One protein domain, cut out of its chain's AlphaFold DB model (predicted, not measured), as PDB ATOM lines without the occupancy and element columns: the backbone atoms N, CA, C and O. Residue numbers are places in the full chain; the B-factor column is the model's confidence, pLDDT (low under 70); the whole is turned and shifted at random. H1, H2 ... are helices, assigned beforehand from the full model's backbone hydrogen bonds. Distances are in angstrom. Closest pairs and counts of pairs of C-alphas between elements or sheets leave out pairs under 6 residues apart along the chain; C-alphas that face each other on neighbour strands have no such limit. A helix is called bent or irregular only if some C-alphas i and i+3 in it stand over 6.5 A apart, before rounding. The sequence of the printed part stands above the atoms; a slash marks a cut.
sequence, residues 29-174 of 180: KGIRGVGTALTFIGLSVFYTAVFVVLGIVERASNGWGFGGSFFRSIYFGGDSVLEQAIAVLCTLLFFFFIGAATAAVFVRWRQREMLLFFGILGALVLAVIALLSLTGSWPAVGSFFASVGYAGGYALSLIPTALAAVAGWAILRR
ATOM      1  N   LYS A  29      33.220 105.412  -1.406       54.03
ATOM      2  CA  LYS A  29      33.214 104.074  -2.036       54.03
ATOM      3  C   LYS A  29      34.584 103.602  -2.504       54.03
ATOM      4  O   LYS A  29      34.835 102.403  -2.429       54.03
ATOM      5  N   GLY A  30      35.451 104.512  -2.949       52.19
ATOM      6  CA  GLY A  30      36.810 104.161  -3.373       52.19
ATOM      7  C   GLY A  30      37.693 103.695  -2.212       52.19
ATOM      8  O   GLY A  30      38.531 102.818  -2.389       52.19
ATOM      9  N   ILE A  31      37.449 104.218  -1.006       57.34
ATOM     10  CA  ILE A  31      38.303 103.996   0.170       57.34
ATOM     11  C   ILE A  31      38.133 102.580   0.736       57.34
ATOM     12  O   ILE A  31      39.100 101.980   1.195       57.34
ATOM     13  N   ARG A  32      36.927 101.999   0.658       58.81
ATOM     14  CA  ARG A  32      36.631 100.709   1.309       58.81
ATOM     15  C   ARG A  32      37.464  99.541   0.773       58.81
ATOM     16  O   ARG A  32      37.925  98.730   1.561       58.81
ATOM     17  N   GLY A  33      37.693  99.470  -0.541       66.12
ATOM     18  CA  GLY A  33      38.510  98.401  -1.138       66.12
ATOM     19  C   GLY A  33      40.013  98.589  -0.913       66.12
ATOM     20  O   GLY A  33      40.744  97.617  -0.745       66.12
ATOM     21  N   VAL A  34      40.462  99.846  -0.866       71.38
ATOM     22  CA  VAL A  34      41.867 100.190  -0.612       71.38
ATOM     23  C   VAL A  34      42.233  99.921   0.846       71.38
ATOM     24  O   VAL A  34      43.305  99.388   1.100       71.38
ATOM     25  N   GLY A  35      41.327 100.202   1.791       74.44
ATOM     26  CA  GLY A  35      41.535  99.902   3.210       74.44
ATOM     27  C   GLY A  35      41.796  98.417   3.457       74.44
ATOM     28  O   GLY A  35      42.763  98.070   4.125       74.44
ATOM     29  N   THR A  36      41.005  97.533   2.842       78.44
ATOM     30  CA  THR A  36      41.192  96.082   2.974       78.44
ATOM     31  C   THR A  36      42.504  95.599   2.343       78.44
ATOM     32  O   THR A  36      43.247  94.836   2.962       78.44
ATOM     33  N   ALA A  37      42.843  96.082   1.144       76.12
ATOM     34  CA  ALA A  37      44.122  95.751   0.511       76.12
ATOM     35  C   ALA A  37      45.318  96.232   1.354       76.12
ATOM     36  O   ALA A  37      46.283  95.493   1.540       76.12
ATOM     37  N   LEU A  38      45.222  97.438   1.923       83.56
ATOM     38  CA  LEU A  38      46.242  97.999   2.803       83.56
ATOM     39  C   LEU A  38      46.387  97.185   4.091       83.56
ATOM     40  O   LEU A  38      47.510  96.925   4.512       83.56
ATOM     41  N   THR A  39      45.281  96.723   4.686       84.12
ATOM     42  CA  THR A  39      45.346  95.844   5.861       84.12
ATOM     43  C   THR A  39      46.019  94.513   5.550       84.12
ATOM     44  O   THR A  39      46.806  94.054   6.367       84.12
ATOM     45  N   PHE A  40      45.791  93.912   4.375       85.12
ATOM     46  CA  PHE A  40      46.454  92.657   4.001       85.12
ATOM     47  C   PHE A  40      47.949  92.831   3.761       85.12
ATOM     48  O   PHE A  40      48.737  92.007   4.222       85.12
ATOM     49  N   ILE A  41      48.349  93.917   3.098       85.75
ATOM     50  CA  ILE A  41      49.767  94.255   2.934       85.75
ATOM     51  C   ILE A  41      50.401  94.497   4.308       85.75
ATOM     52  O   ILE A  41      51.441  93.918   4.606       85.75
ATOM     53  N   GLY A  42      49.750  95.282   5.171       87.88
ATOM     54  CA  GLY A  42      50.224  95.564   6.525       87.88
ATOM     55  C   GLY A  42      50.373  94.306   7.382       87.88
ATOM     56  O   GLY A  42      51.418  94.121   8.001       87.88
ATOM     57  N   LEU A  43      49.381  93.406   7.369       89.06
ATOM     58  CA  LEU A  43      49.457  92.125   8.078       89.06
ATOM     59  C   LEU A  43      50.589  91.254   7.536       89.06
ATOM     60  O   LEU A  43      51.328  90.668   8.319       89.06
ATOM     61  N   SER A  44      50.743  91.193   6.211       87.25
ATOM     62  CA  SER A  44      51.804  90.409   5.574       87.25
ATOM     63  C   SER A  44      53.179  90.916   6.001       87.25
ATOM     64  O   SER A  44      54.001  90.129   6.451       87.25
ATOM     65  N   VAL A  45      53.404  92.233   5.950       89.25
ATOM     66  CA  VAL A  45      54.663  92.855   6.388       89.25
ATOM     67  C   VAL A  45      54.904  92.635   7.881       89.25
ATOM     68  O   VAL A  45      56.013  92.273   8.269       89.25
ATOM     69  N   PHE A  46      53.878  92.813   8.718       91.44
ATOM     70  CA  PHE A  46      53.977  92.599  10.160       91.44
ATOM     71  C   PHE A  46      54.368  91.154  10.490       91.44
ATOM     72  O   PHE A  46      55.338  90.931  11.212       91.44
ATOM     73  N   TYR A  47      53.665  90.169   9.926       87.12
ATOM     74  CA  TYR A  47      53.987  88.764  10.156       87.12
ATOM     75  C   TYR A  47      55.363  88.402   9.596       87.12
ATOM     76  O   TYR A  47      56.128  87.745  10.295       87.12
ATOM     77  N   THR A  48      55.736  88.884   8.407       88.12
ATOM     78  CA  THR A  48      57.102  88.708   7.888       88.12
ATOM     79  C   THR A  48      58.144  89.236   8.868       88.12
ATOM     80  O   THR A  48      59.122  88.543   9.134       88.12
ATOM     81  N   ALA A  49      57.940  90.425   9.442       88.75
ATOM     82  CA  ALA A  49      58.861  90.982  10.426       88.75
ATOM     83  C   ALA A  49      58.980  90.082  11.667       88.75
ATOM     84  O   ALA A  49      60.093  89.813  12.114       88.75
ATOM     85  N   VAL A  50      57.863  89.550  12.174       89.62
ATOM     86  CA  VAL A  50      57.860  88.583  13.285       89.62
ATOM     87  C   VAL A  50      58.679  87.339  12.926       89.62
ATOM     88  O   VAL A  50      59.577  86.964  13.675       89.62
ATOM     89  N   PHE A  51      58.438  86.738  11.760       84.56
ATOM     90  CA  PHE A  51      59.174  85.557  11.292       84.56
ATOM     91  C   PHE A  51      60.679  85.814  11.134       84.56
ATOM     92  O   PHE A  51      61.495  84.968  11.503       84.56
ATOM     93  N   VAL A  52      61.058  86.994  10.639       86.31
ATOM     94  CA  VAL A  52      62.461  87.412  10.511       86.31
ATOM     95  C   VAL A  52      63.116  87.575  11.880       86.31
ATOM     96  O   VAL A  52      64.217  87.064  12.092       86.31
ATOM     97  N   VAL A  53      62.447  88.241  12.824       86.75
ATOM     98  CA  VAL A  53      62.954  88.415  14.194       86.75
ATOM     99  C   VAL A  53      63.136  87.059  14.873       86.75
ATOM    100  O   VAL A  53      64.202  86.800  15.429       86.75
ATOM    101  N   LEU A  54      62.152  86.161  14.768       85.06
ATOM    102  CA  LEU A  54      62.256  84.806  15.316       85.06
ATOM    103  C   LEU A  54      63.397  84.015  14.662       85.06
ATOM    104  O   LEU A  54      64.128  83.321  15.363       85.06
ATOM    105  N   GLY A  55      63.619  84.175  13.355       82.50
ATOM    106  CA  GLY A  55      64.763  83.581  12.657       82.50
ATOM    107  C   GLY A  55      66.120  84.102  13.150       82.50
ATOM    108  O   GLY A  55      67.075  83.334  13.247       82.50
ATOM    109  N   ILE A  56      66.226  85.388  13.504       82.56
ATOM    110  CA  ILE A  56      67.449  85.967  14.088       82.56
ATOM    111  C   ILE A  56      67.685  85.418  15.501       82.56
ATOM    112  O   ILE A  56      68.805  85.020  15.822       82.56
ATOM    113  N   VAL A  57      66.635  85.347  16.324       84.44
ATOM    114  CA  VAL A  57      66.698  84.771  17.679       84.44
ATOM    115  C   VAL A  57      67.086  83.290  17.630       84.44
ATOM    116  O   VAL A  57      67.897  82.824  18.430       84.44
ATOM    117  N   GLU A  58      66.579  82.552  16.646       82.56
ATOM    118  CA  GLU A  58      66.935  81.155  16.398       82.56
ATOM    119  C   GLU A  58      68.422  80.987  16.037       82.56
ATOM    120  O   GLU A  58      69.064  80.052  16.515       82.56
ATOM    121  N   ARG A  59      69.012  81.918  15.266       77.88
ATOM    122  CA  ARG A  59      70.470  81.924  15.027       77.88
ATOM    123  C   ARG A  59      71.253  82.197  16.298       77.88
ATOM    124  O   ARG A  59      72.215  81.492  16.572       77.88
ATOM    125  N   ALA A  60      70.839  83.202  17.065       81.06
ATOM    126  CA  ALA A  60      71.529  83.584  18.293       81.06
ATOM    127  C   ALA A  60      71.492  82.473  19.360       81.06
ATOM    128  O   ALA A  60      72.413  82.360  20.163       81.06
ATOM    129  N   SER A  61      70.452  81.637  19.348       81.38
ATOM    130  CA  SER A  61      70.245  80.541  20.305       81.38
ATOM    131  C   SER A  61      70.707  79.164  19.807       81.38
ATOM    132  O   SER A  61      70.440  78.166  20.476       81.38
ATOM    133  N   ASN A  62      71.389  79.085  18.655       77.50
ATOM    134  CA  ASN A  62      71.803  77.821  18.030       77.50
ATOM    135  C   ASN A  62      70.647  76.808  17.878       77.50
ATOM    136  O   ASN A  62      70.788  75.622  18.177       77.50
ATOM    137  N   GLY A  63      69.484  77.274  17.416       73.12
ATOM    138  CA  GLY A  63      68.348  76.391  17.148       73.12
ATOM    139  C   GLY A  63      67.621  75.928  18.409       73.12
ATOM    140  O   GLY A  63      67.335  74.737  18.563       73.12
ATOM    141  N   TRP A  64      67.340  76.868  19.319       78.00
ATOM    142  CA  TRP A  64      66.493  76.655  20.503       78.00
ATOM    143  C   TRP A  64      66.988  75.569  21.471       78.00
ATOM    144  O   TRP A  64      66.198  74.989  22.209       78.00
ATOM    145  N   GLY A  65      68.292  75.278  21.469       72.62
ATOM    146  CA  GLY A  65      68.903  74.277  22.351       72.62
ATOM    147  C   GLY A  65      68.861  72.829  21.847       72.62
ATOM    148  O   GLY A  65      69.448  71.966  22.491       72.62
ATOM    149  N   PHE A  66      68.249  72.556  20.689       78.50
ATOM    150  CA  PHE A  66      68.217  71.211  20.083       78.50
ATOM    151  C   PHE A  66      68.751  71.183  18.643       78.50
ATOM    152  O   PHE A  66      68.635  70.166  17.962       78.50
ATOM    153  N   GLY A  67      69.315  72.295  18.155       71.56
ATOM    154  CA  GLY A  67      69.838  72.406  16.789       71.56
ATOM    155  C   GLY A  67      68.755  72.391  15.704       71.56
ATOM    156  O   GLY A  67      69.059  72.161  14.535       71.56
ATOM    157  N   GLY A  68      67.493  72.624  16.074       69.06
ATOM    158  CA  GLY A  68      66.378  72.694  15.134       69.06
ATOM    159  C   GLY A  68      66.332  74.035  14.403       69.06
ATOM    160  O   GLY A  68      66.742  75.062  14.940       69.06
ATOM    161  N   SER A  69      65.807  74.040  13.180       72.31
ATOM    162  CA  SER A  69      65.395  75.276  12.509       72.31
ATOM    163  C   SER A  69      63.925  75.199  12.140       72.31
ATOM    164  O   SER A  69      63.534  74.422  11.271       72.31
ATOM    165  N   PHE A  70      63.123  76.001  12.828       74.62
ATOM    166  CA  PHE A  70      61.696  76.162  12.574       74.62
ATOM    167  C   PHE A  70      61.431  77.335  11.643       74.62
ATOM    168  O   PHE A  70      60.543  77.274  10.796       74.62
ATOM    169  N   PHE A  71      62.198  78.412  11.810       72.44
ATOM    170  CA  PHE A  71      61.997  79.645  11.062       72.44
ATOM    171  C   PHE A  71      63.017  79.769   9.936       72.44
ATOM    172  O   PHE A  71      62.678  80.271   8.864       72.44
ATOM    173  N   ARG A  72      64.237  79.260  10.130       68.12
ATOM    174  CA  ARG A  72      65.231  79.116   9.063       68.12
ATOM    175  C   ARG A  72      64.933  77.899   8.193       68.12
ATOM    176  O   ARG A  72      64.591  76.828   8.686       68.12
ATOM    177  N   SER A  73      65.137  78.037   6.888       61.09
ATOM    178  CA  SER A  73      65.117  76.883   5.997       61.09
ATOM    179  C   SER A  73      66.523  76.312   5.833       61.09
ATOM    180  O   SER A  73      67.315  76.826   5.052       61.09
ATOM    181  N   ILE A  74      66.829  75.234   6.561       57.19
ATOM    182  CA  ILE A  74      68.091  74.486   6.391       57.19
ATOM    183  C   ILE A  74      68.146  73.816   5.002       57.19
ATOM    184  O   ILE A  74      69.219  73.654   4.433       57.19
ATOM    185  N   TYR A  75      66.992  73.445   4.436       55.25
ATOM    186  CA  TYR A  75      66.906  72.672   3.191       55.25
ATOM    187  C   TYR A  75      67.053  73.500   1.906       55.25
ATOM    188  O   TYR A  75      67.343  72.925   0.858       55.25
ATOM    189  N   PHE A  76      66.855  74.822   1.953       56.47
ATOM    190  CA  PHE A  76      66.771  75.657   0.744       56.47
ATOM    191  C   PHE A  76      67.939  76.643   0.568       56.47
ATOM    192  O   PHE A  76      67.809  77.622  -0.159       56.47
ATOM    193  N   GLY A  77      69.095  76.370   1.188       50.84
ATOM    194  CA  GLY A  77      70.399  76.937   0.797       50.84
ATOM    195  C   GLY A  77      70.613  78.441   1.017       50.84
ATOM    196  O   GLY A  77      71.673  78.950   0.665       50.84
ATOM    197  N   GLY A  78      69.647  79.152   1.598       55.62
ATOM    198  CA  GLY A  78      69.729  80.584   1.867       55.62
ATOM    199  C   GLY A  78      69.978  80.872   3.342       55.62
ATOM    200  O   GLY A  78      69.035  80.979   4.123       55.62
ATOM    201  N   ASP A  79      71.239  81.050   3.741       61.28
ATOM    202  CA  ASP A  79      71.580  81.581   5.074       61.28
ATOM    203  C   ASP A  79      71.249  83.078   5.218       61.28
ATOM    204  O   ASP A  79      71.395  83.674   6.294       61.28
ATOM    205  N   SER A  80      70.777  83.708   4.141       74.00
ATOM    206  CA  SER A  80      70.463  85.124   4.120       74.00
ATOM    207  C   SER A  80      69.099  85.412   4.765       74.00
ATOM    208  O   SER A  80      68.064  84.824   4.452       74.00
ATOM    209  N   VAL A  81      69.086  86.394   5.671       75.50
ATOM    210  CA  VAL A  81      67.853  86.917   6.293       75.50
ATOM    211  C   VAL A  81      66.877  87.427   5.223       75.50
ATOM    212  O   VAL A  81      65.661  87.342   5.385       75.50
ATOM    213  N   LEU A  82      67.419  87.980   4.136       75.50
ATOM    214  CA  LEU A  82      66.652  88.651   3.098       75.50
ATOM    215  C   LEU A  82      65.843  87.666   2.247       75.50
ATOM    216  O   LEU A  82      64.674  87.928   1.976       75.50
ATOM    217  N   GLU A  83      66.416  86.522   1.871       74.31
ATOM    218  CA  GLU A  83      65.696  85.493   1.109       74.31
ATOM    219  C   GLU A  83      64.541  84.906   1.919       74.31
ATOM    220  O   GLU A  83      63.435  84.762   1.399       74.31
ATOM    221  N   GLN A  84      64.762  84.655   3.212       76.38
ATOM    222  CA  GLN A  84      63.712  84.223   4.134       76.38
ATOM    223  C   GLN A  84      62.586  85.267   4.219       76.38
ATOM    224  O   GLN A  84      61.408  84.921   4.111       76.38
ATOM    225  N   ALA A  85      62.937  86.548   4.373       80.00
ATOM    226  CA  ALA A  85      61.966  87.636   4.443       80.00
ATOM    227  C   ALA A  85      61.117  87.727   3.165       80.00
ATOM    228  O   ALA A  85      59.891  87.814   3.244       80.00
ATOM    229  N   ILE A  86      61.756  87.658   1.993       80.12
ATOM    230  CA  ILE A  86      61.083  87.711   0.690       80.12
ATOM    231  C   ILE A  86      60.170  86.496   0.505       80.12
ATOM    232  O   ILE A  86      59.015  86.666   0.114       80.12
ATOM    233  N   ALA A  87      60.642  85.290   0.823       79.19
ATOM    234  CA  ALA A  87      59.860  84.064   0.687       79.19
ATOM    235  C   ALA A  87      58.595  84.087   1.562       79.19
ATOM    236  O   ALA A  87      57.490  83.828   1.072       79.19
ATOM    237  N   VAL A  88      58.735  84.454   2.841       83.00
ATOM    238  CA  VAL A  88      57.610  84.547   3.785       83.00
ATOM    239  C   VAL A  88      56.642  85.655   3.371       83.00
ATOM    240  O   VAL A  88      55.433  85.432   3.358       83.00
ATOM    241  N   LEU A  89      57.156  86.822   2.968       84.56
ATOM    242  CA  LEU A  89      56.329  87.941   2.510       84.56
ATOM    243  C   LEU A  89      55.512  87.585   1.268       84.56
ATOM    244  O   LEU A  89      54.305  87.822   1.248       84.56
ATOM    245  N   CYS A  90      56.148  86.998   0.249       83.00
ATOM    246  CA  CYS A  90      55.467  86.586  -0.979       83.00
ATOM    247  C   CYS A  90      54.394  85.534  -0.684       83.00
ATOM    248  O   CYS A  90      53.273  85.646  -1.175       83.00
ATOM    249  N   THR A  91      54.710  84.560   0.172       82.19
ATOM    250  CA  THR A  91      53.775  83.498   0.564       82.19
ATOM    251  C   THR A  91      52.562  84.067   1.304       82.19
ATOM    252  O   THR A  91      51.425  83.765   0.946       82.19
ATOM    253  N   LEU A  92      52.774  84.935   2.299       84.56
ATOM    254  CA  LEU A  92      51.678  85.572   3.035       84.56
ATOM    255  C   LEU A  92      50.805  86.427   2.114       84.56
ATOM    256  O   LEU A  92      49.584  86.275   2.132       84.56
ATOM    257  N   LEU A  93      51.414  87.264   1.268       82.06
ATOM    258  CA  LEU A  93      50.684  88.077   0.292       82.06
ATOM    259  C   LEU A  93      49.828  87.205  -0.633       82.06
ATOM    260  O   LEU A  93      48.648  87.501  -0.828       82.06
ATOM    261  N   PHE A  94      50.395  86.114  -1.148       81.25
ATOM    262  CA  PHE A  94      49.691  85.155  -1.994       81.25
ATOM    263  C   PHE A  94      48.451  84.587  -1.303       81.25
ATOM    264  O   PHE A  94      47.344  84.695  -1.837       81.25
ATOM    265  N   PHE A  95      48.599  84.053  -0.088       82.81
ATOM    266  CA  PHE A  95      47.476  83.476   0.651       82.81
ATOM    267  C   PHE A  95      46.417  84.516   1.035       82.81
ATOM    268  O   PHE A  95      45.224  84.236   0.901       82.81
ATOM    269  N   PHE A  96      46.815  85.722   1.454       82.00
ATOM    270  CA  PHE A  96      45.864  86.778   1.812       82.00
ATOM    271  C   PHE A  96      45.044  87.255   0.612       82.00
ATOM    272  O   PHE A  96      43.819  87.349   0.709       82.00
ATOM    273  N   PHE A  97      45.682  87.534  -0.528       79.00
ATOM    274  CA  PHE A  97      44.967  88.026  -1.708       79.00
ATOM    275  C   PHE A  97      44.125  86.950  -2.383       79.00
ATOM    276  O   PHE A  97      43.013  87.250  -2.819       79.00
ATOM    277  N   ILE A  98      44.601  85.704  -2.431       81.25
ATOM    278  CA  ILE A  98      43.783  84.593  -2.920       81.25
ATOM    279  C   ILE A  98      42.595  84.384  -1.998       81.25
ATOM    280  O   ILE A  98      41.472  84.427  -2.483       81.25
ATOM    281  N   GLY A  99      42.806  84.261  -0.684       78.25
ATOM    282  CA  GLY A  99      41.715  84.102   0.280       78.25
ATOM    283  C   GLY A  99      40.673  85.218   0.175       78.25
ATOM    284  O   GLY A  99      39.472  84.949   0.166       78.25
ATOM    285  N   ALA A 100      41.118  86.464   0.001       77.50
ATOM    286  CA  ALA A 100      40.237  87.605  -0.218       77.50
ATOM    287  C   ALA A 100      39.463  87.527  -1.542       77.50
ATOM    288  O   ALA A 100      38.269  87.840  -1.571       77.50
ATOM    289  N   ALA A 101      40.105  87.100  -2.632       73.88
ATOM    290  CA  ALA A 101      39.450  86.905  -3.920       73.88
ATOM    291  C   ALA A 101      38.389  85.795  -3.842       73.88
ATOM    292  O   ALA A 101      37.248  86.014  -4.257       73.88
ATOM    293  N   THR A 102      38.710  84.645  -3.239       72.62
ATOM    294  CA  THR A 102      37.758  83.538  -3.061       72.62
ATOM    295  C   THR A 102      36.593  83.943  -2.160       72.62
ATOM    296  O   THR A 102      35.441  83.649  -2.478       72.62
ATOM    297  N   ALA A 103      36.854  84.687  -1.078       75.19
ATOM    298  CA  ALA A 103      35.811  85.216  -0.199       75.19
ATOM    299  C   ALA A 103      34.883  86.207  -0.927       75.19
ATOM    300  O   ALA A 103      33.660  86.139  -0.778       75.19
ATOM    301  N   ALA A 104      35.434  87.095  -1.762       72.62
ATOM    302  CA  ALA A 104      34.646  88.039  -2.557       72.62
ATOM    303  C   ALA A 104      33.734  87.329  -3.576       72.62
ATOM    304  O   ALA A 104      32.592  87.749  -3.785       72.62
ATOM    305  N   VAL A 105      34.213  86.237  -4.183       71.12
ATOM    306  CA  VAL A 105      33.410  85.380  -5.071       71.12
ATOM    307  C   VAL A 105      32.317  84.647  -4.283       71.12
ATOM    308  O   VAL A 105      31.154  84.645  -4.702       71.12
ATOM    309  N   PHE A 106      32.655  84.092  -3.113       67.69
ATOM    310  CA  PHE A 106      31.730  83.345  -2.257       67.69
ATOM    311  C   PHE A 106      30.527  84.189  -1.817       67.69
ATOM    312  O   PHE A 106      29.383  83.773  -1.988       67.69
ATOM    313  N   VAL A 107      30.760  85.410  -1.324       66.88
ATOM    314  CA  VAL A 107      29.676  86.295  -0.854       66.88
ATOM    315  C   VAL A 107      28.737  86.702  -1.995       66.88
ATOM    316  O   VAL A 107      27.557  86.970  -1.763       66.88
ATOM    317  N   ARG A 108      29.225  86.726  -3.242       67.56
ATOM    318  CA  ARG A 108      28.416  87.117  -4.395       67.56
ATOM    319  C   ARG A 108      27.487  85.980  -4.832       67.56
ATOM    320  O   ARG A 108      26.289  86.234  -4.950       67.56
ATOM    321  N   TRP A 109      27.994  84.776  -5.124       61.44
ATOM    322  CA  TRP A 109      27.207  83.698  -5.775       61.44
ATOM    323  C   TRP A 109      27.165  82.359  -4.984       61.44
ATOM    324  O   TRP A 109      26.735  81.324  -5.502       61.44
ATOM    325  N   ARG A 110      27.523  82.400  -3.692       64.50
ATOM    326  CA  ARG A 110      27.265  81.429  -2.604       64.50
ATOM    327  C   ARG A 110      27.866  80.016  -2.730       64.50
ATOM    328  O   ARG A 110      28.612  79.632  -1.845       64.50
ATOM    329  N   GLN A 111      27.583  79.224  -3.766       61.25
ATOM    330  CA  GLN A 111      28.154  77.859  -3.887       61.25
ATOM    331  C   GLN A 111      28.484  77.429  -5.316       61.25
ATOM    332  O   GLN A 111      29.532  76.830  -5.553       61.25
ATOM    333  N   ARG A 112      27.618  77.748  -6.280       67.44
ATOM    334  CA  ARG A 112      27.735  77.244  -7.656       67.44
ATOM    335  C   ARG A 112      28.976  77.777  -8.376       67.44
ATOM    336  O   ARG A 112      29.665  77.025  -9.056       67.44
ATOM    337  N   GLU A 113      29.322  79.039  -8.138       68.94
ATOM    338  CA  GLU A 113      30.531  79.640  -8.710       68.94
ATOM    339  C   GLU A 113      31.813  79.194  -8.018       68.94
ATOM    340  O   GLU A 113      32.870  79.240  -8.631       68.94
ATOM    341  N   MET A 114      31.749  78.731  -6.764       66.81
ATOM    342  CA  MET A 114      32.942  78.209  -6.094       66.81
ATOM    343  C   MET A 114      33.362  76.881  -6.734       66.81
ATOM    344  O   MET A 114      34.535  76.689  -7.037       66.81
ATOM    345  N   LEU A 115      32.389  76.018  -7.046       74.31
ATOM    346  CA  LEU A 115      32.607  74.790  -7.817       74.31
ATOM    347  C   LEU A 115      33.092  75.074  -9.241       74.31
ATOM    348  O   LEU A 115      34.024  74.423  -9.697       74.31
ATOM    349  N   LEU A 116      32.505  76.056  -9.933       78.62
ATOM    350  CA  LEU A 116      32.952  76.431 -11.280       78.62
ATOM    351  C   LEU A 116      34.355  77.045 -11.276       78.62
ATOM    352  O   LEU A 116      35.166  76.693 -12.124       78.62
ATOM    353  N   PHE A 117      34.675  77.909 -10.313       72.00
ATOM    354  CA  PHE A 117      35.997  78.518 -10.190       72.00
ATOM    355  C   PHE A 117      37.081  77.466  -9.941       72.00
ATOM    356  O   PHE A 117      38.053  77.403 -10.692       72.00
ATOM    357  N   PHE A 118      36.896  76.599  -8.938       75.38
ATOM    358  CA  PHE A 118      37.844  75.514  -8.670       75.38
ATOM    359  C   PHE A 118      37.868  74.474  -9.792       75.38
ATOM    360  O   PHE A 118      38.932  73.947 -10.101       75.38
ATOM    361  N   GLY A 119      36.732  74.215 -10.443       82.56
ATOM    362  CA  GLY A 119      36.640  73.317 -11.589       82.56
ATOM    363  C   GLY A 119      37.426  73.824 -12.798       82.56
ATOM    364  O   GLY A 119      38.230  73.083 -13.352       82.56
ATOM    365  N   ILE A 120      37.256  75.095 -13.173       81.38
ATOM    366  CA  ILE A 120      38.000  75.726 -14.273       81.38
ATOM    367  C   ILE A 120      39.486  75.814 -13.929       81.38
ATOM    368  O   ILE A 120      40.320  75.484 -14.767       81.38
ATOM    369  N   LEU A 121      39.830  76.223 -12.704       77.75
ATOM    370  CA  LEU A 121      41.221  76.302 -12.263       77.75
ATOM    371  C   LEU A 121      41.890  74.921 -12.291       77.75
ATOM    372  O   LEU A 121      42.984  74.785 -12.831       77.75
ATOM    373  N   GLY A 122      41.218  73.894 -11.769       80.19
ATOM    374  CA  GLY A 122      41.697  72.514 -11.801       80.19
ATOM    375  C   GLY A 122      41.854  71.992 -13.228       80.19
ATOM    376  O   GLY A 122      42.903  71.450 -13.567       80.19
ATOM    377  N   ALA A 123      40.862  72.221 -14.092       86.56
ATOM    378  CA  ALA A 123      40.931  71.842 -15.501       86.56
ATOM    379  C   ALA A 123      42.084  72.545 -16.233       86.56
ATOM    380  O   ALA A 123      42.787  71.912 -17.015       86.56
ATOM    381  N   LEU A 124      42.321  73.827 -15.948       84.81
ATOM    382  CA  LEU A 124      43.416  74.597 -16.533       84.81
ATOM    383  C   LEU A 124      44.785  74.086 -16.062       84.81
ATOM    384  O   LEU A 124      45.679  73.904 -16.884       84.81
ATOM    385  N   VAL A 125      44.941  73.789 -14.769       83.69
ATOM    386  CA  VAL A 125      46.169  73.183 -14.225       83.69
ATOM    387  C   VAL A 125      46.432  71.822 -14.871       83.69
ATOM    388  O   VAL A 125      47.541  71.569 -15.336       83.69
ATOM    389  N   LEU A 126      45.410  70.968 -14.966       87.62
ATOM    390  CA  LEU A 126      45.526  69.665 -15.622       87.62
ATOM    391  C   LEU A 126      45.861  69.798 -17.108       87.62
ATOM    392  O   LEU A 126      46.703  69.053 -17.597       87.62
ATOM    393  N   ALA A 127      45.261  70.757 -17.815       85.81
ATOM    394  CA  ALA A 127      45.568  71.018 -19.217       85.81
ATOM    395  C   ALA A 127      47.037  71.422 -19.405       85.81
ATOM    396  O   ALA A 127      47.691  70.910 -20.307       85.81
ATOM    397  N   VAL A 128      47.583  72.275 -18.532       83.88
ATOM    398  CA  VAL A 128      49.004  72.660 -18.571       83.88
ATOM    399  C   VAL A 128      49.910  71.463 -18.283       83.88
ATOM    400  O   VAL A 128      50.854  71.225 -19.031       83.88
ATOM    401  N   ILE A 129      49.613  70.676 -17.243       84.38
ATOM    402  CA  ILE A 129      50.385  69.470 -16.900       84.38
ATOM    403  C   ILE A 129      50.359  68.463 -18.056       84.38
ATOM    404  O   ILE A 129      51.398  67.906 -18.420       84.38
ATOM    405  N   ALA A 130      49.188  68.248 -18.654       86.25
ATOM    406  CA  ALA A 130      49.025  67.381 -19.810       86.25
ATOM    407  C   ALA A 130      49.841  67.902 -20.997       86.25
ATOM    408  O   ALA A 130      50.568  67.132 -21.611       86.25
ATOM    409  N   LEU A 131      49.804  69.206 -21.280       85.44
ATOM    410  CA  LEU A 131      50.539  69.814 -22.389       85.44
ATOM    411  C   LEU A 131      52.061  69.719 -22.195       85.44
ATOM    412  O   LEU A 131      52.778  69.372 -23.132       85.44
ATOM    413  N   LEU A 132      52.558  69.932 -20.973       84.56
ATOM    414  CA  LEU A 132      53.973  69.743 -20.625       84.56
ATOM    415  C   LEU A 132      54.415  68.278 -20.732       84.56
ATOM    416  O   LEU A 132      55.528  67.999 -21.175       84.56
ATOM    417  N   SER A 133      53.533  67.347 -20.368       85.38
ATOM    418  CA  SER A 133      53.800  65.909 -20.460       85.38
ATOM    419  C   SER A 133      53.783  65.415 -21.907       85.38
ATOM    420  O   SER A 133      54.672  64.670 -22.303       85.38
ATOM    421  N   LEU A 134      52.829  65.885 -22.715       85.75
ATOM    422  CA  LEU A 134      52.712  65.551 -24.139       85.75
ATOM    423  C   LEU A 134      53.861  66.132 -24.974       85.75
ATOM    424  O   LEU A 134      54.275  65.521 -25.951       85.75
ATOM    425  N   THR A 135      54.389  67.294 -24.587       84.12
ATOM    426  CA  THR A 135      55.536  67.933 -25.258       84.12
ATOM    427  C   THR A 135      56.891  67.495 -24.698       84.12
ATOM    428  O   THR A 135      57.918  67.956 -25.188       84.12
ATOM    429  N   GLY A 136      56.925  66.648 -23.660       81.56
ATOM    430  CA  GLY A 136      58.169  66.212 -23.018       81.56
ATOM    431  C   GLY A 136      59.001  67.352 -22.412       81.56
ATOM    432  O   GLY A 136      60.196  67.188 -22.188       81.56
ATOM    433  N   SER A 137      58.393  68.510 -22.136       81.88
ATOM    434  CA  SER A 137      59.100  69.748 -21.762       81.88
ATOM    435  C   SER A 137      59.481  69.833 -20.277       81.88
ATOM    436  O   SER A 137      59.991  70.856 -19.820       81.88
ATOM    437  N   TRP A 138      59.276  68.766 -19.501       77.44
ATOM    438  CA  TRP A 138      59.648  68.690 -18.082       77.44
ATOM    439  C   TRP A 138      61.107  69.081 -17.777       77.44
ATOM    440  O   TRP A 138      61.320  69.829 -16.819       77.44
ATOM    441  N   PRO A 139      62.117  68.685 -18.580       80.44
ATOM    442  CA  PRO A 139      63.500  69.109 -18.351       80.44
ATOM    443  C   PRO A 139      63.706  70.623 -18.529       80.44
ATOM    444  O   PRO A 139      64.492  71.240 -17.806       80.44
ATOM    445  N   ALA A 140      62.972  71.249 -19.455       79.69
ATOM    446  CA  ALA A 140      63.016  72.696 -19.671       79.69
ATOM    447  C   ALA A 140      62.404  73.459 -18.483       79.69
ATOM    448  O   ALA A 140      62.932  74.482 -18.055       79.69
ATOM    449  N   VAL A 141      61.336  72.923 -17.886       76.81
ATOM    450  CA  VAL A 141      60.740  73.488 -16.667       76.81
ATOM    451  C   VAL A 141      61.704  73.366 -15.483       76.81
ATOM    452  O   VAL A 141      61.928  74.344 -14.772       76.81
ATOM    453  N   GLY A 142      62.328  72.199 -15.296       75.88
ATOM    454  CA  GLY A 142      63.308  71.987 -14.227       75.88
ATOM    455  C   GLY A 142      64.522  72.915 -14.335       75.88
ATOM    456  O   GLY A 142      64.923  73.527 -13.347       75.88
ATOM    457  N   SER A 143      65.067  73.082 -15.544       79.19
ATOM    458  CA  SER A 143      66.189  73.999 -15.793       79.19
ATOM    459  C   SER A 143      65.804  75.473 -15.635       79.19
ATOM    460  O   SER A 143      66.589  76.240 -15.082       79.19
ATOM    461  N   PHE A 144      64.584  75.867 -16.015       77.06
ATOM    462  CA  PHE A 144      64.065  77.210 -15.751       77.06
ATOM    463  C   PHE A 144      64.020  77.512 -14.246       77.06
ATOM    464  O   PHE A 144      64.597  78.509 -13.812       77.06
ATOM    465  N   PHE A 145      63.431  76.633 -13.430       74.50
ATOM    466  CA  PHE A 145      63.403  76.822 -11.972       74.50
ATOM    467  C   PHE A 145      64.800  76.787 -11.337       74.50
ATOM    468  O   PHE A 145      65.061  77.563 -10.419       74.50
ATOM    469  N   ALA A 146      65.714  75.963 -11.856       75.31
ATOM    470  CA  ALA A 146      67.111  75.974 -11.429       75.31
ATOM    471  C   ALA A 146      67.811  77.308 -11.762       75.31
ATOM    472  O   ALA A 146      68.598  77.800 -10.959       75.31
ATOM    473  N   SER A 147      67.499  77.920 -12.911       78.25
ATOM    474  CA  SER A 147      68.093  79.195 -13.347       78.25
ATOM    475  C   SER A 147      67.532  80.429 -12.631       78.25
ATOM    476  O   SER A 147      68.247  81.404 -12.421       78.25
ATOM    477  N   VAL A 148      66.255  80.392 -12.242       72.00
ATOM    478  CA  VAL A 148      65.548  81.501 -11.580       72.00
ATOM    479  C   VAL A 148      65.940  81.622 -10.100       72.00
ATOM    480  O   VAL A 148      65.826  82.699  -9.509       72.00
ATOM    481  N   GLY A 149      66.431  80.533  -9.502       67.88
ATOM    482  CA  GLY A 149      66.796  80.478  -8.091       67.88
ATOM    483  C   GLY A 149      65.587  80.578  -7.151       67.88
ATOM    484  O   GLY A 149      64.448  80.826  -7.555       67.88
ATOM    485  N   TYR A 150      65.829  80.379  -5.855       66.88
ATOM    486  CA  TYR A 150      64.758  80.266  -4.858       66.88
ATOM    487  C   TYR A 150      63.961  81.561  -4.685       66.88
ATOM    488  O   TYR A 150      62.732  81.549  -4.758       66.88
ATOM    489  N   ALA A 151      64.649  82.697  -4.527       65.50
ATOM    490  CA  ALA A 151      64.001  84.002  -4.402       65.50
ATOM    491  C   ALA A 151      63.155  84.349  -5.641       65.50
ATOM    492  O   ALA A 151      62.056  84.890  -5.509       65.50
ATOM    493  N   GLY A 152      63.624  83.976  -6.837       66.38
ATOM    494  CA  GLY A 152      62.881  84.163  -8.081       66.38
ATOM    495  C   GLY A 152      61.636  83.276  -8.170       66.38
ATOM    496  O   GLY A 152      60.588  83.740  -8.615       66.38
ATOM    497  N   GLY A 153      61.696  82.037  -7.670       72.75
ATOM    498  CA  GLY A 153      60.536  81.142  -7.586       72.75
ATOM    499  C   GLY A 153      59.418  81.705  -6.704       72.75
ATOM    500  O   GLY A 153      58.252  81.712  -7.102       72.75
ATOM    501  N   TYR A 154      59.768  82.265  -5.543       68.00
ATOM    502  CA  TYR A 154      58.798  82.969  -4.695       68.00
ATOM    503  C   TYR A 154      58.293  84.256  -5.348       68.00
ATOM    504  O   TYR A 154      57.101  84.550  -5.264       68.00
ATOM    505  N   ALA A 155      59.139  84.994  -6.066       71.44
ATOM    506  CA  ALA A 155      58.700  86.167  -6.817       71.44
ATOM    507  C   ALA A 155      57.700  85.808  -7.933       71.44
ATOM    508  O   ALA A 155      56.756  86.560  -8.165       71.44
ATOM    509  N   LEU A 156      57.815  84.635  -8.570       76.31
ATOM    510  CA  LEU A 156      56.828  84.166  -9.552       76.31
ATOM    511  C   LEU A 156      55.435  83.960  -8.937       76.31
ATOM    512  O   LEU A 156      54.436  84.164  -9.625       76.31
ATOM    513  N   SER A 157      55.340  83.643  -7.639       74.19
ATOM    514  CA  SER A 157      54.054  83.559  -6.926       74.19
ATOM    515  C   SER A 157      53.349  84.920  -6.789       74.19
ATOM    516  O   SER A 157      52.128  84.986  -6.613       74.19
ATOM    517  N   LEU A 158      54.069  86.035  -6.960       69.88
ATOM    518  CA  LEU A 158      53.457  87.363  -6.990       69.88
ATOM    519  C   LEU A 158      52.594  87.575  -8.237       69.88
ATOM    520  O   LEU A 158      51.652  88.358  -8.178       69.88
ATOM    521  N   ILE A 159      52.847  86.859  -9.338       76.06
ATOM    522  CA  ILE A 159      52.045  86.964 -10.566       76.06
ATOM    523  C   ILE A 159      50.580  86.560 -10.301       76.06
ATOM    524  O   ILE A 159      49.692  87.398 -10.493       76.06
ATOM    525  N   PRO A 160      50.274  85.344  -9.801       73.31
ATOM    526  CA  PRO A 160      48.905  84.981  -9.442       73.31
ATOM    527  C   PRO A 160      48.351  85.827  -8.288       73.31
ATOM    528  O   PRO A 160      47.152  86.098  -8.265       73.31
ATOM    529  N   THR A 161      49.202  86.316  -7.379       74.50
ATOM    530  CA  THR A 161      48.793  87.234  -6.301       74.50
ATOM    531  C   THR A 161      48.271  88.557  -6.860       74.50
ATOM    532  O   THR A 161      47.205  89.024  -6.463       74.50
ATOM    533  N   ALA A 162      48.987  89.155  -7.815       72.88
ATOM    534  CA  ALA A 162      48.589  90.393  -8.474       72.88
ATOM    535  C   ALA A 162      47.283  90.204  -9.257       72.88
ATOM    536  O   ALA A 162      46.385  91.042  -9.173       72.88
ATOM    537  N   LEU A 163      47.129  89.072  -9.952       74.94
ATOM    538  CA  LEU A 163      45.877  88.723 -10.628       74.94
ATOM    539  C   LEU A 163      44.715  88.582  -9.635       74.94
ATOM    540  O   LEU A 163      43.638  89.129  -9.877       74.94
ATOM    541  N   ALA A 164      44.931  87.917  -8.495       68.50
ATOM    542  CA  ALA A 164      43.934  87.783  -7.435       68.50
ATOM    543  C   ALA A 164      43.573  89.138  -6.805       68.50
ATOM    544  O   ALA A 164      42.395  89.422  -6.585       68.50
ATOM    545  N   ALA A 165      44.555  90.016  -6.588       66.44
ATOM    546  CA  ALA A 165      44.343  91.371  -6.087       66.44
ATOM    547  C   ALA A 165      43.488  92.210  -7.050       66.44
ATOM    548  O   ALA A 165      42.516  92.851  -6.634       66.44
ATOM    549  N   VAL A 166      43.798  92.160  -8.349       70.06
ATOM    550  CA  VAL A 166      43.025  92.845  -9.392       70.06
ATOM    551  C   VAL A 166      41.617  92.261  -9.496       70.06
ATOM    552  O   VAL A 166      40.655  93.024  -9.591       70.06
ATOM    553  N   ALA A 167      41.467  90.935  -9.431       66.38
ATOM    554  CA  ALA A 167      40.168  90.269  -9.443       66.38
ATOM    555  C   ALA A 167      39.316  90.669  -8.227       66.38
ATOM    556  O   ALA A 167      38.163  91.076  -8.393       66.38
ATOM    557  N   GLY A 168      39.893  90.655  -7.022       58.56
ATOM    558  CA  GLY A 168      39.234  91.092  -5.789       58.56
ATOM    559  C   GLY A 168      38.770  92.548  -5.865       58.56
ATOM    560  O   GLY A 168      37.601  92.848  -5.610       58.56
ATOM    561  N   TRP A 169      39.639  93.454  -6.326       61.56
ATOM    562  CA  TRP A 169      39.270  94.853  -6.557       61.56
ATOM    563  C   TRP A 169      38.174  94.998  -7.627       61.56
ATOM    564  O   TRP A 169      37.214  95.760  -7.457       61.56
ATOM    565  N   ALA A 170      38.266  94.232  -8.718       64.62
ATOM    566  CA  ALA A 170      37.325  94.286  -9.829       64.62
ATOM    567  C   ALA A 170      35.919  93.780  -9.474       64.62
ATOM    568  O   ALA A 170      34.934  94.289 -10.023       64.62
ATOM    569  N   ILE A 171      35.823  92.809  -8.566       60.09
ATOM    570  CA  ILE A 171      34.562  92.278  -8.043       60.09
ATOM    571  C   ILE A 171      33.920  93.291  -7.087       60.09
ATOM    572  O   ILE A 171      32.727  93.585  -7.206       60.09
ATOM    573  N   LEU A 172      34.715  93.889  -6.193       58.84
ATOM    574  CA  LEU A 172      34.231  94.832  -5.179       58.84
ATOM    575  C   LEU A 172      33.760  96.168  -5.772       58.84
ATOM    576  O   LEU A 172      32.742  96.706  -5.333       58.84
ATOM    577  N   ARG A 173      34.410  96.681  -6.829       59.38
ATOM    578  CA  ARG A 173      33.967  97.923  -7.503       59.38
ATOM    579  C   ARG A 173      32.591  97.806  -8.171       59.38
ATOM    580  O   ARG A 173      31.953  98.822  -8.430       59.38
ATOM    581  N   ARG A 174      32.114  96.584  -8.449       52.97
ATOM    582  CA  ARG A 174      30.800  96.316  -9.068       52.97
ATOM    583  C   ARG A 174      29.676  96.101  -8.045       52.97
ATOM    584  O   ARG A 174      28.596  95.639  -8.418       52.97
TER     585      ARG A 174
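AT A GLANCE: This is residues 29 to 174 of the 180 residues of an uncharacterized protein of Rathayibacter tritici (UniProt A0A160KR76). The longest helix, H1, lies beside H3 along one side of a loose, flat, open triangle whose sides are H3 with H6 beside it, H4, and H5, which folds at a kink near residue 150. H4 sticks out with residues 119 to 128, and the tight link to H5 makes the far corner. The printed part has 146 residues, all helix in class, with six named helices, H1 to H6 in chain order, and no named strand. The whole is loose, with a radius of gyration of the C-alphas of 18.9 A, and spans 51 by 47 by 23 A.

IN THESE COORDINATES: H1, residues 29 to 60, runs 48.0 A from C-alpha 29 at (33.214, 104.074, -2.036). H3, residues 81 to 109, is 42.5 A long, and H4, residues 112 to 134, is 32.1 A. H5, residues 138 to 156, is 17.9 A and irregular, with C-alphas 147 and 150 9.2 A apart. H6, residues 158 to 172, is 20.7 A and ends at C-alpha 172 (34.231, 94.832, -5.179). H2, residues 63 to 67, is 4.3 A and only just irregular, with C-alphas 64 and 67 6.6 A apart.

HOW THE PARTS SIT: H1, H3 and H6 form a bundle, helices side by side. H3, the hub, touches H1 at Leu 92 and Ser 44 (closest C-alphas, 5.5 A), opposite ways at a shallow tilt of 34 degrees, only just short of steep. H3 touches H6, the same way at a shallow tilt of 30 degrees; the closest C-alphas, of Ala 101 and Gly 168, are 4.6 A apart. H1, with residues 33 to 37 alone, only just touches H6, with 3 pairs of C-alphas within 8 A, the closest Gly 33 and Trp 169 at 6.5 A. Residues 83 to 91 of H3 touch residues 150 to 155 of H5, about perpendicular at 86 degrees; the closest C-alphas are Ala 87 and Tyr 154, 5.6 A. Residues 102 to 106 of H3 touch residues 113 to 114 of H4 at a steep tilt of 49 degrees, closest at C-alphas Phe 106 and Met 114, 6.5 A. H2 is close to H1 but not clearly touching, and H1 and H4 are apart. Every O i to N i+4 pair is within hydrogen-bond range in H2, H4 and H6; the counts are 25 of 28 in H1, 24 of 25 in H3 and 12 of 15 in H5.

THE WHOLE: The C-alphas farthest apart, of Gly 65 and Arg 174, are 54.1 A apart. The printed part has no cut. The link from H2 to H3, residues 68 to 80, is long. Mean pLDDT of the printed part is 75.2; 39 residues are under 70, among them 72 to 79, 106 to 114 and 167 to 174.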